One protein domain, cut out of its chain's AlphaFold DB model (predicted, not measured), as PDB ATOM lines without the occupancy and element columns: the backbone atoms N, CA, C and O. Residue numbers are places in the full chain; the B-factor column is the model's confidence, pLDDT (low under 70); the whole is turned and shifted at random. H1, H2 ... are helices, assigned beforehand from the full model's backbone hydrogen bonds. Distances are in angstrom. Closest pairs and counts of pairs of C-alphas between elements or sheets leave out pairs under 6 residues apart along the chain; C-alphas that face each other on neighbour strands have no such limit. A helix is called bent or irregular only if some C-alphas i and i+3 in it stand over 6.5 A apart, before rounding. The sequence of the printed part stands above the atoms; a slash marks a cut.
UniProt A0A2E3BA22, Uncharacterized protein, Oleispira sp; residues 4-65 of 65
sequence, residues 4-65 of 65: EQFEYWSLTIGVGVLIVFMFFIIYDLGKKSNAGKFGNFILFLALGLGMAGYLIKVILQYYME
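AT A GLANCE: This is residues 4 to 65 of the 65 residues of an uncharacterized protein of Oleispira sp (UniProt A0A2E3BA22). This is a long helical hairpin: helix H1 runs the length of a rod, a tight turn follows, and the bent helix H2 folds back beside it. The two helices meet near the turn, and at the open end residues 4 to 11, which belong to H1, and residues 59 to 65, of which 59 to 64 belong to H2, stand free. The printed part has 62 residues, 57 of them in two named helices, H1 then H2, with no named strand; the class is all helix. The whole is loose, with a radius of gyration of the C-alphas of 14.7 A, and spans 45 by 22 by 11 A.

HOW THE PARTS SIT: Begin with H1, residues 4 to 32, and go on to H2, residues 37 to 64. By its hydrogen bonds H2 was assigned as one helix, but it is bent: C-alphas 47 and 50 are 6.6 A apart. Its arms, H2a at residues 37 to 47 and H2b at residues 50 to 64, stand at a steep tilt of 58 degrees. H1 touches H2a with residues 26 to 31 alone; look at Gly 30 and Asn 40, whose C-alphas are the closest, 5.1 A apart. H1 and H2a form a helical hairpin, running opposite ways at a shallow tilt of 33 degrees, only just short of steep. H1 and H2b are close but not clearly touching; their closest C-alphas, those of Ile 19 and Met 51, are 7.1 A apart. They run opposite ways at a shallow tilt of 31 degrees. In H1, H2a and H2b, every O i to N i+4 pair is within hydrogen-bond range.

IN THESE COORDINATES: Find C-alpha 4 at (60.703, 13.331, -31.457); from there H1 runs 41.7 A to C-alpha 32. H2a begins at C-alpha 37, (29.557, 37.320, -9.528), and is 15.7 A long. H2b is 20.8 A long and ends at C-alpha 64, (55.701, 32.945, -35.679).

THE WHOLE: The two C-alphas farthest apart are those of Glu 4 and Gly 36, at 46.4 A. The printed part has no cut, and the link from H1 to H2 is tight. Mean pLDDT of the printed part is 90.2; look at residue 65, the chain's last, for the one value under 70.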
ATOM      1  N   GLU A   4      60.948  11.882 -31.462       89.38
ATOM      2  CA  GLU A   4      60.703  13.331 -31.457       89.38
ATOM      3  C   GLU A   4      59.225  13.685 -31.670       89.38
ATOM      4  O   GLU A   4      58.656  14.531 -30.983       89.38
ATOM      5  N   GLN A   5      58.559  13.005 -32.605       88.38
ATOM      6  CA  GLN A   5      57.162  13.296 -32.920       88.38
ATOM      7  C   GLN A   5      56.229  12.791 -31.817       88.38
ATOM      8  O   GLN A   5      55.218  13.423 -31.524       88.38
ATOM      9  N   PHE A   6      56.574  11.675 -31.170       90.62
ATOM     10  CA  PHE A   6      55.865  11.213 -29.981       90.62
ATOM     11  C   PHE A   6      56.039  12.181 -28.802       90.62
ATOM     12  O   PHE A   6      55.049  12.539 -28.164       90.62
ATOM     13  N   GLU A   7      57.260  12.658 -28.549       91.25
ATOM     14  CA  GLU A   7      57.538  13.649 -27.503       91.25
ATOM     15  C   GLU A   7      56.726  14.929 -27.711       91.25
ATOM     16  O   GLU A   7      56.002  15.339 -26.803       91.25
ATOM     17  N   TYR A   8      56.751  15.496 -28.920       89.62
ATOM     18  CA  TYR A   8      56.003  16.711 -29.249       89.62
ATOM     19  C   TYR A   8      54.502  16.582 -28.946       89.62
ATOM     20  O   TYR A   8      53.922  17.417 -28.242       89.62
ATOM     21  N   TRP A   9      53.867  15.516 -29.444       91.00
ATOM     22  CA  TRP A   9      52.434  15.296 -29.240       91.00
ATOM     23  C   TRP A   9      52.099  14.988 -27.777       91.00
ATOM     24  O   TRP A   9      51.115  15.513 -27.258       91.00
ATOM     25  N   SER A  10      52.923  14.188 -27.093       92.94
ATOM     26  CA  SER A  10      52.709  13.843 -25.683       92.94
ATOM     27  C   SER A  10      52.792  15.066 -24.764       92.94
ATOM     28  O   SER A  10      51.928  15.236 -23.902       92.94
ATOM     29  N   LEU A  11      53.762  15.959 -24.986       92.12
ATOM     30  CA  LEU A  11      53.918  17.194 -24.220       92.12
ATOM     31  C   LEU A  11      52.785  18.174 -24.512       92.12
ATOM     32  O   LEU A  11      52.192  18.712 -23.581       92.12
ATOM     33  N   THR A  12      52.441  18.363 -25.786       89.81
ATOM     34  CA  THR A  12      51.370  19.284 -26.189       89.81
ATOM     35  C   THR A  12      50.029  18.872 -25.585       89.81
ATOM     36  O   THR A  12      49.340  19.684 -24.967       89.81
ATOM     37  N   ILE A  13      49.675  17.590 -25.704       92.81
ATOM     38  CA  ILE A  13      48.421  17.057 -25.166       92.81
ATOM     39  C   ILE A  13      48.461  17.039 -23.636       92.81
ATOM     40  O   ILE A  13      47.509  17.488 -23.003       92.81
ATOM     41  N   GLY A  14      49.554  16.568 -23.028       94.75
ATOM     42  CA  GLY A  14      49.690  16.491 -21.573       94.75
ATOM     43  C   GLY A  14      49.564  17.857 -20.902       94.75
ATOM     44  O   GLY A  14      48.758  18.031 -19.988       94.75
ATOM     45  N   VAL A  15      50.294  18.859 -21.401       92.56
ATOM     46  CA  VAL A  15      50.207  20.236 -20.893       92.56
ATOM     47  C   VAL A  15      48.830  20.840 -21.176       92.56
ATOM     48  O   VAL A  15      48.254  21.474 -20.291       92.56
ATOM     49  N   GLY A  16      48.256  20.596 -22.358       92.31
ATOM     50  CA  GLY A  16      46.903  21.045 -22.695       92.31
ATOM     51  C   GLY A  16      45.843  20.521 -21.721       92.31
ATOM     52  O   GLY A  16      45.009  21.290 -21.241       92.31
ATOM     53  N   VAL A  17      45.912  19.239 -21.352       95.56
ATOM     54  CA  VAL A  17      45.016  18.626 -20.358       95.56
ATOM     55  C   VAL A  17      45.182  19.272 -18.981       95.56
ATOM     56  O   VAL A  17      44.184  19.576 -18.324       95.56
ATOM     57  N   LEU A  18      46.419  19.532 -18.547       94.25
ATOM     58  CA  LEU A  18      46.683  20.180 -17.256       94.25
ATOM     59  C   LEU A  18      46.115  21.602 -17.193       94.25
ATOM     60  O   LEU A  18      45.521  21.979 -16.186       94.25
ATOM     61  N   ILE A  19      46.232  22.371 -18.276       92.69
ATOM     62  CA  ILE A  19      45.659  23.720 -18.392       92.69
ATOM     63  C   ILE A  19      44.133  23.682 -18.276       92.69
ATOM     64  O   ILE A  19      43.540  24.450 -17.518       92.69
ATOM     65  N   VAL A  20      43.478  22.749 -18.969       93.06
ATOM     66  CA  VAL A  20      42.023  22.566 -18.853       93.06
ATOM     67  C   VAL A  20      41.631  22.214 -17.415       93.06
ATOM     68  O   VAL A  20      40.671  22.771 -16.878       93.06
ATOM     69  N   PHE A  21      42.399  21.345 -16.754       94.88
ATOM     70  CA  PHE A  21      42.162  20.994 -15.356       94.88
ATOM     71  C   PHE A  21      42.360  22.185 -14.404       94.88
ATOM     72  O   PHE A  21      41.586  22.355 -13.463       94.88
ATOM     73  N   MET A  22      43.321  23.073 -14.673       93.88
ATOM     74  CA  MET A  22      43.484  24.316 -13.913       93.88
ATOM     75  C   MET A  22      42.257  25.226 -14.028       93.88
ATOM     76  O   MET A  22      41.785  25.728 -13.007       93.88
ATOM     77  N   PHE A  23      41.685  25.404 -15.224       91.88
ATOM     78  CA  PHE A  23      40.434  26.161 -15.378       91.88
ATOM     79  C   PHE A  23      39.274  25.533 -14.593       91.88
ATOM     80  O   PHE A  23      38.500  26.254 -13.959       91.88
ATOM     81  N   PHE A  24      39.181  24.199 -14.587       92.81
ATOM     82  CA  PHE A  24      38.192  23.477 -13.785       92.81
ATOM     83  C   PHE A  24      38.365  23.741 -12.282       92.81
ATOM     84  O   PHE A  24      37.384  24.024 -11.594       92.81
ATOM     85  N   ILE A  25      39.605  23.729 -11.778       93.12
ATOM     86  CA  ILE A  25      39.901  24.040 -10.372       93.12
ATOM     87  C   ILE A  25      39.515  25.482 -10.029       93.12
ATOM     88  O   ILE A  25      38.898  25.702  -8.991       93.12
ATOM     89  N   ILE A  26      39.844  26.463 -10.875       91.88
ATOM     90  CA  ILE A  26      39.490  27.875 -10.633       91.88
ATOM     91  C   ILE A  26      37.966  28.030 -10.540       91.88
ATOM     92  O   ILE A  26      37.465  28.744  -9.670       91.88
ATOM     93  N   TYR A  27      37.224  27.324 -11.396       90.19
ATOM     94  CA  TYR A  27      35.764  27.305 -11.356       90.19
ATOM     95  C   TYR A  27      35.210  26.643 -10.079       90.19
ATOM     96  O   TYR A  27      34.327  27.217  -9.434       90.19
ATOM     97  N   ASP A  28      35.732  25.475  -9.675       92.94
ATOM     98  CA  ASP A  28      35.340  24.816  -8.413       92.94
ATOM     99  C   ASP A  28      35.657  25.702  -7.203       92.94
ATOM    100  O   ASP A  28      34.826  25.857  -6.306       92.94
ATOM    101  N   LEU A  29      36.826  26.347  -7.208       91.69
ATOM    102  CA  LEU A  29      37.274  27.242  -6.148       91.69
ATOM    103  C   LEU A  29      36.351  28.454  -6.026       91.69
ATOM    104  O   LEU A  29      35.879  28.739  -4.932       91.69
ATOM    105  N   GLY A  30      36.017  29.122  -7.134       90.75
ATOM    106  CA  GLY A  30      35.081  30.248  -7.125       90.75
ATOM    107  C   GLY A  30      33.712  29.877  -6.551       90.75
ATOM    108  O   GLY A  30      33.139  30.631  -5.758       90.75
ATOM    109  N   LYS A  31      33.224  28.671  -6.874       88.31
ATOM    110  CA  LYS A  31      31.971  28.134  -6.332       88.31
ATOM    111  C   LYS A  31      32.074  27.804  -4.838       88.31
ATOM    112  O   LYS A  31      31.178  28.172  -4.082       88.31
ATOM    113  N   LYS A  32      33.159  27.159  -4.391       90.44
ATOM    114  CA  LYS A  32      33.400  26.831  -2.970       90.44
ATOM    115  C   LYS A  32      33.648  28.053  -2.099       90.44
ATOM    116  O   LYS A  32      33.212  28.080  -0.953       90.44
ATOM    117  N   SER A  33      34.323  29.066  -2.626       86.31
ATOM    118  CA  SER A  33      34.625  30.297  -1.901       86.31
ATOM    119  C   SER A  33      33.403  31.206  -1.724       86.31
ATOM    120  O   SER A  33      33.555  32.289  -1.167       86.31
ATOM    121  N   ASN A  34      32.207  30.808  -2.195       84.19
ATOM    122  CA  ASN A  34      31.018  31.667  -2.275       84.19
ATOM    123  C   ASN A  34      31.342  33.025  -2.914       84.19
ATOM    124  O   ASN A  34      30.785  34.062  -2.545       84.19
ATOM    125  N   ALA A  35      32.278  33.027  -3.865       79.44
ATOM    126  CA  ALA A  35      32.655  34.236  -4.552       79.44
ATOM    127  C   ALA A  35      31.436  34.658  -5.382       79.44
ATOM    128  O   ALA A  35      31.048  33.977  -6.332       79.44
ATOM    129  N   GLY A  36      30.783  35.760  -4.997       84.75
ATOM    130  CA  GLY A  36      29.689  36.329  -5.786       84.75
ATOM    131  C   GLY A  36      30.141  36.627  -7.223       84.75
ATOM    132  O   GLY A  36      31.321  36.507  -7.551       84.75
ATOM    133  N   LYS A  37      29.235  37.081  -8.100       83.44
ATOM    134  CA  LYS A  37      29.557  37.320  -9.528       83.44
ATOM    135  C   LYS A  37      30.852  38.120  -9.750       83.44
ATOM    136  O   LYS A  37      31.641  37.772 -10.621       83.44
ATOM    137  N   PHE A  38      31.088  39.147  -8.932       86.81
ATOM    138  CA  PHE A  38      32.299  39.970  -8.997       86.81
ATOM    139  C   PHE A  38      33.544  39.266  -8.433       86.81
ATOM    140  O   PHE A  38      34.626  39.367  -9.002       86.81
ATOM    141  N   GLY A  39      33.387  38.502  -7.349       86.94
ATOM    142  CA  GLY A  39      34.478  37.741  -6.743       86.94
ATOM    143  C   GLY A  39      34.992  36.647  -7.673       86.94
ATOM    144  O   GLY A  39      36.195  36.534  -7.861       86.94
ATOM    145  N   ASN A  40      34.094  35.897  -8.321       89.50
ATOM    146  CA  ASN A  40      34.492  34.874  -9.286       89.50
ATOM    147  C   ASN A  40      35.198  35.489 -10.505       89.50
ATOM    148  O   ASN A  40      36.161  34.915 -10.997       89.50
ATOM    149  N   PHE A  41      34.776  36.677 -10.957       89.31
ATOM    150  CA  PHE A  41      35.455  37.402 -12.034       89.31
ATOM    151  C   PHE A  41      36.893  37.774 -11.657       89.31
ATOM    152  O   PHE A  41      37.810  37.477 -12.415       89.31
ATOM    153  N   ILE A  42      37.107  38.354 -10.471       91.44
ATOM    154  CA  ILE A  42      38.457  38.678  -9.986       91.44
ATOM    155  C   ILE A  42      39.288  37.414  -9.765       91.44
ATOM    156  O   ILE A  42      40.466  37.404 -10.102       91.44
ATOM    157  N   LEU A  43      38.691  36.344  -9.241       90.75
ATOM    158  CA  LEU A  43      39.376  35.073  -9.008       90.75
ATOM    159  C   LEU A  43      39.858  34.457 -10.328       90.75
ATOM    160  O   LEU A  43      41.005  34.022 -10.436       90.75
ATOM    161  N   PHE A  44      39.009  34.501 -11.355       88.88
ATOM    162  CA  PHE A  44      39.349  34.054 -12.701       88.88
ATOM    163  C   PHE A  44      40.385  34.960 -13.366       88.88
ATOM    164  O   PHE A  44      41.261  34.461 -14.063       88.88
ATOM    165  N   LEU A  45      40.334  36.274 -13.131       91.25
ATOM    166  CA  LEU A  45      41.344  37.207 -13.624       91.25
ATOM    167  C   LEU A  45      42.695  36.961 -12.953       91.25
ATOM    168  O   LEU A  45      43.671  36.745 -13.649       91.25
ATOM    169  N   ALA A  46      42.762  36.939 -11.623       91.50
ATOM    170  CA  ALA A  46      44.013  36.820 -10.878       91.50
ATOM    171  C   ALA A  46      44.715  35.471 -11.099       91.50
ATOM    172  O   ALA A  46      45.929  35.436 -11.292       91.50
ATOM    173  N   LEU A  47      43.962  34.366 -11.096       90.44
ATOM    174  CA  LEU A  47      44.519  33.020 -11.276       90.44
ATOM    175  C   LEU A  47      44.616  32.619 -12.754       90.44
ATOM    176  O   LEU A  47      45.556  31.935 -13.153       90.44
ATOM    177  N   GLY A  48      43.661  33.051 -13.581       90.81
ATOM    178  CA  GLY A  48      43.610  32.720 -15.004       90.81
ATOM    179  C   GLY A  48      44.547  33.555 -15.877       90.81
ATOM    180  O   GLY A  48      44.905  33.084 -16.955       90.81
ATOM    181  N   LEU A  49      45.007  34.739 -15.435       92.38
ATOM    182  CA  LEU A  49      45.904  35.595 -16.232       92.38
ATOM    183  C   LEU A  49      47.186  34.868 -16.650       92.38
ATOM    184  O   LEU A  49      47.597  34.955 -17.803       92.38
ATOM    185  N   GLY A  50      47.824  34.156 -15.714       89.50
ATOM    186  CA  GLY A  50      49.099  33.479 -15.975       89.50
ATOM    187  C   GLY A  50      48.958  32.382 -17.030       89.50
ATOM    188  O   GLY A  50      49.780  32.257 -17.935       89.50
ATOM    189  N   MET A  51      47.856  31.641 -16.964       90.56
ATOM    190  CA  MET A  51      47.522  30.600 -17.929       90.56
ATOM    191  C   MET A  51      47.106  31.183 -19.286       90.56
ATOM    192  O   MET A  51      47.522  30.675 -20.324       90.56
ATOM    193  N   ALA A  52      46.356  32.289 -19.295       90.88
ATOM    194  CA  ALA A  52      46.036  33.025 -20.515       90.88
ATOM    195  C   ALA A  52      47.304  33.563 -21.198       90.88
ATOM    196  O   ALA A  52      47.441  33.439 -22.411       90.88
ATOM    197  N   GLY A  53      48.268  34.080 -20.429       92.94
ATOM    198  CA  GLY A  53      49.569  34.515 -20.941       92.94
ATOM    199  C   GLY A  53      50.362  33.376 -21.585       92.94
ATOM    200  O   GLY A  53      50.911  33.548 -22.673       92.94
ATOM    201  N   TYR A  54      50.366  32.190 -20.968       91.75
ATOM    202  CA  TYR A  54      50.967  30.998 -21.574       91.75
ATOM    203  C   TYR A  54      50.268  30.598 -22.881       91.75
ATOM    204  O   TYR A  54      50.942  30.359 -23.880       91.75
ATOM    205  N   LEU A  55      48.932  30.573 -22.908       90.44
ATOM    206  CA  LEU A  55      48.169  30.245 -24.117       90.44
ATOM    207  C   LEU A  55      48.448  31.232 -25.253       90.44
ATOM    208  O   LEU A  55      48.690  30.809 -26.379       90.44
ATOM    209  N   ILE A  56      48.489  32.533 -24.955       93.75
ATOM    210  CA  ILE A  56      48.865  33.562 -25.930       93.75
ATOM    211  C   ILE A  56      50.278  33.298 -26.457       93.75
ATOM    212  O   ILE A  56      50.480  33.332 -27.665       93.75
ATOM    213  N   LYS A  57      51.243  32.976 -25.586       91.62
ATOM    214  CA  LYS A  57      52.612  32.636 -26.002       91.62
ATOM    215  C   LYS A  57      52.643  31.424 -26.940       91.62
ATOM    216  O   LYS A  57      53.330  31.482 -27.951       91.62
ATOM    217  N   VAL A  58      51.907  30.354 -26.633       90.50
ATOM    218  CA  VAL A  58      51.827  29.152 -27.487       90.50
ATOM    219  C   VAL A  58      51.215  29.480 -28.846       90.50
ATOM    220  O   VAL A  58      51.735  29.053 -29.871       90.50
ATOM    221  N   ILE A  59      50.143  30.272 -28.863       89.81
ATOM    222  CA  ILE A  59      49.489  30.704 -30.101       89.81
ATOM    223  C   ILE A  59      50.438  31.568 -30.937       89.81
ATOM    224  O   ILE A  59      50.576  31.342 -32.134       89.81
ATOM    225  N   LEU A  60      51.116  32.536 -30.317       93.81
ATOM    226  CA  LEU A  60      52.098  33.374 -31.001       93.81
ATOM    227  C   LEU A  60      53.251  32.541 -31.550       93.81
ATOM    228  O   LEU A  60      53.633  32.744 -32.692       93.81
ATOM    229  N   GLN A  61      53.763  31.586 -30.774       90.75
ATOM    230  CA  GLN A  61      54.806  30.676 -31.232       90.75
ATOM    231  C   GLN A  61      54.339  29.877 -32.457       90.75
ATOM    232  O   GLN A  61      55.064  29.838 -33.436       90.75
ATOM    233  N   TYR A  62      53.107  29.359 -32.458       87.88
ATOM    234  CA  TYR A  62      52.544  28.633 -33.602       87.88
ATOM    235  C   TYR A  62      52.385  29.488 -34.874       87.88
ATOM    236  O   TYR A  62      52.435  28.951 -35.973       87.88
ATOM    237  N   TYR A  63      52.150  30.800 -34.743       91.81
ATOM    238  CA  TYR A  63      52.042  31.710 -35.894       91.81
ATOM    239  C   TYR A  63      53.377  32.340 -36.320       91.81
ATOM    240  O   TYR A  63      53.457  32.885 -37.420       91.81
ATOM    241  N   MET A  64      54.373  32.367 -35.431       88.19
ATOM    242  CA  MET A  64      55.701  32.945 -35.679       88.19
ATOM    243  C   MET A  64      56.746  31.904 -36.106       88.19
ATOM    244  O   MET A  64      57.773  32.300 -36.657       88.19
ATOM    245  N   GLU A  65      56.510  30.620 -35.826       63.00
ATOM    246  CA  GLU A  65      57.177  29.469 -36.461       63.00
ATOM    247  C   GLU A  65      56.586  29.188 -37.850       63.00
ATOM    248  O   GLU A  65      57.375  28.783 -38.736       63.00
TER     249      GLU A  65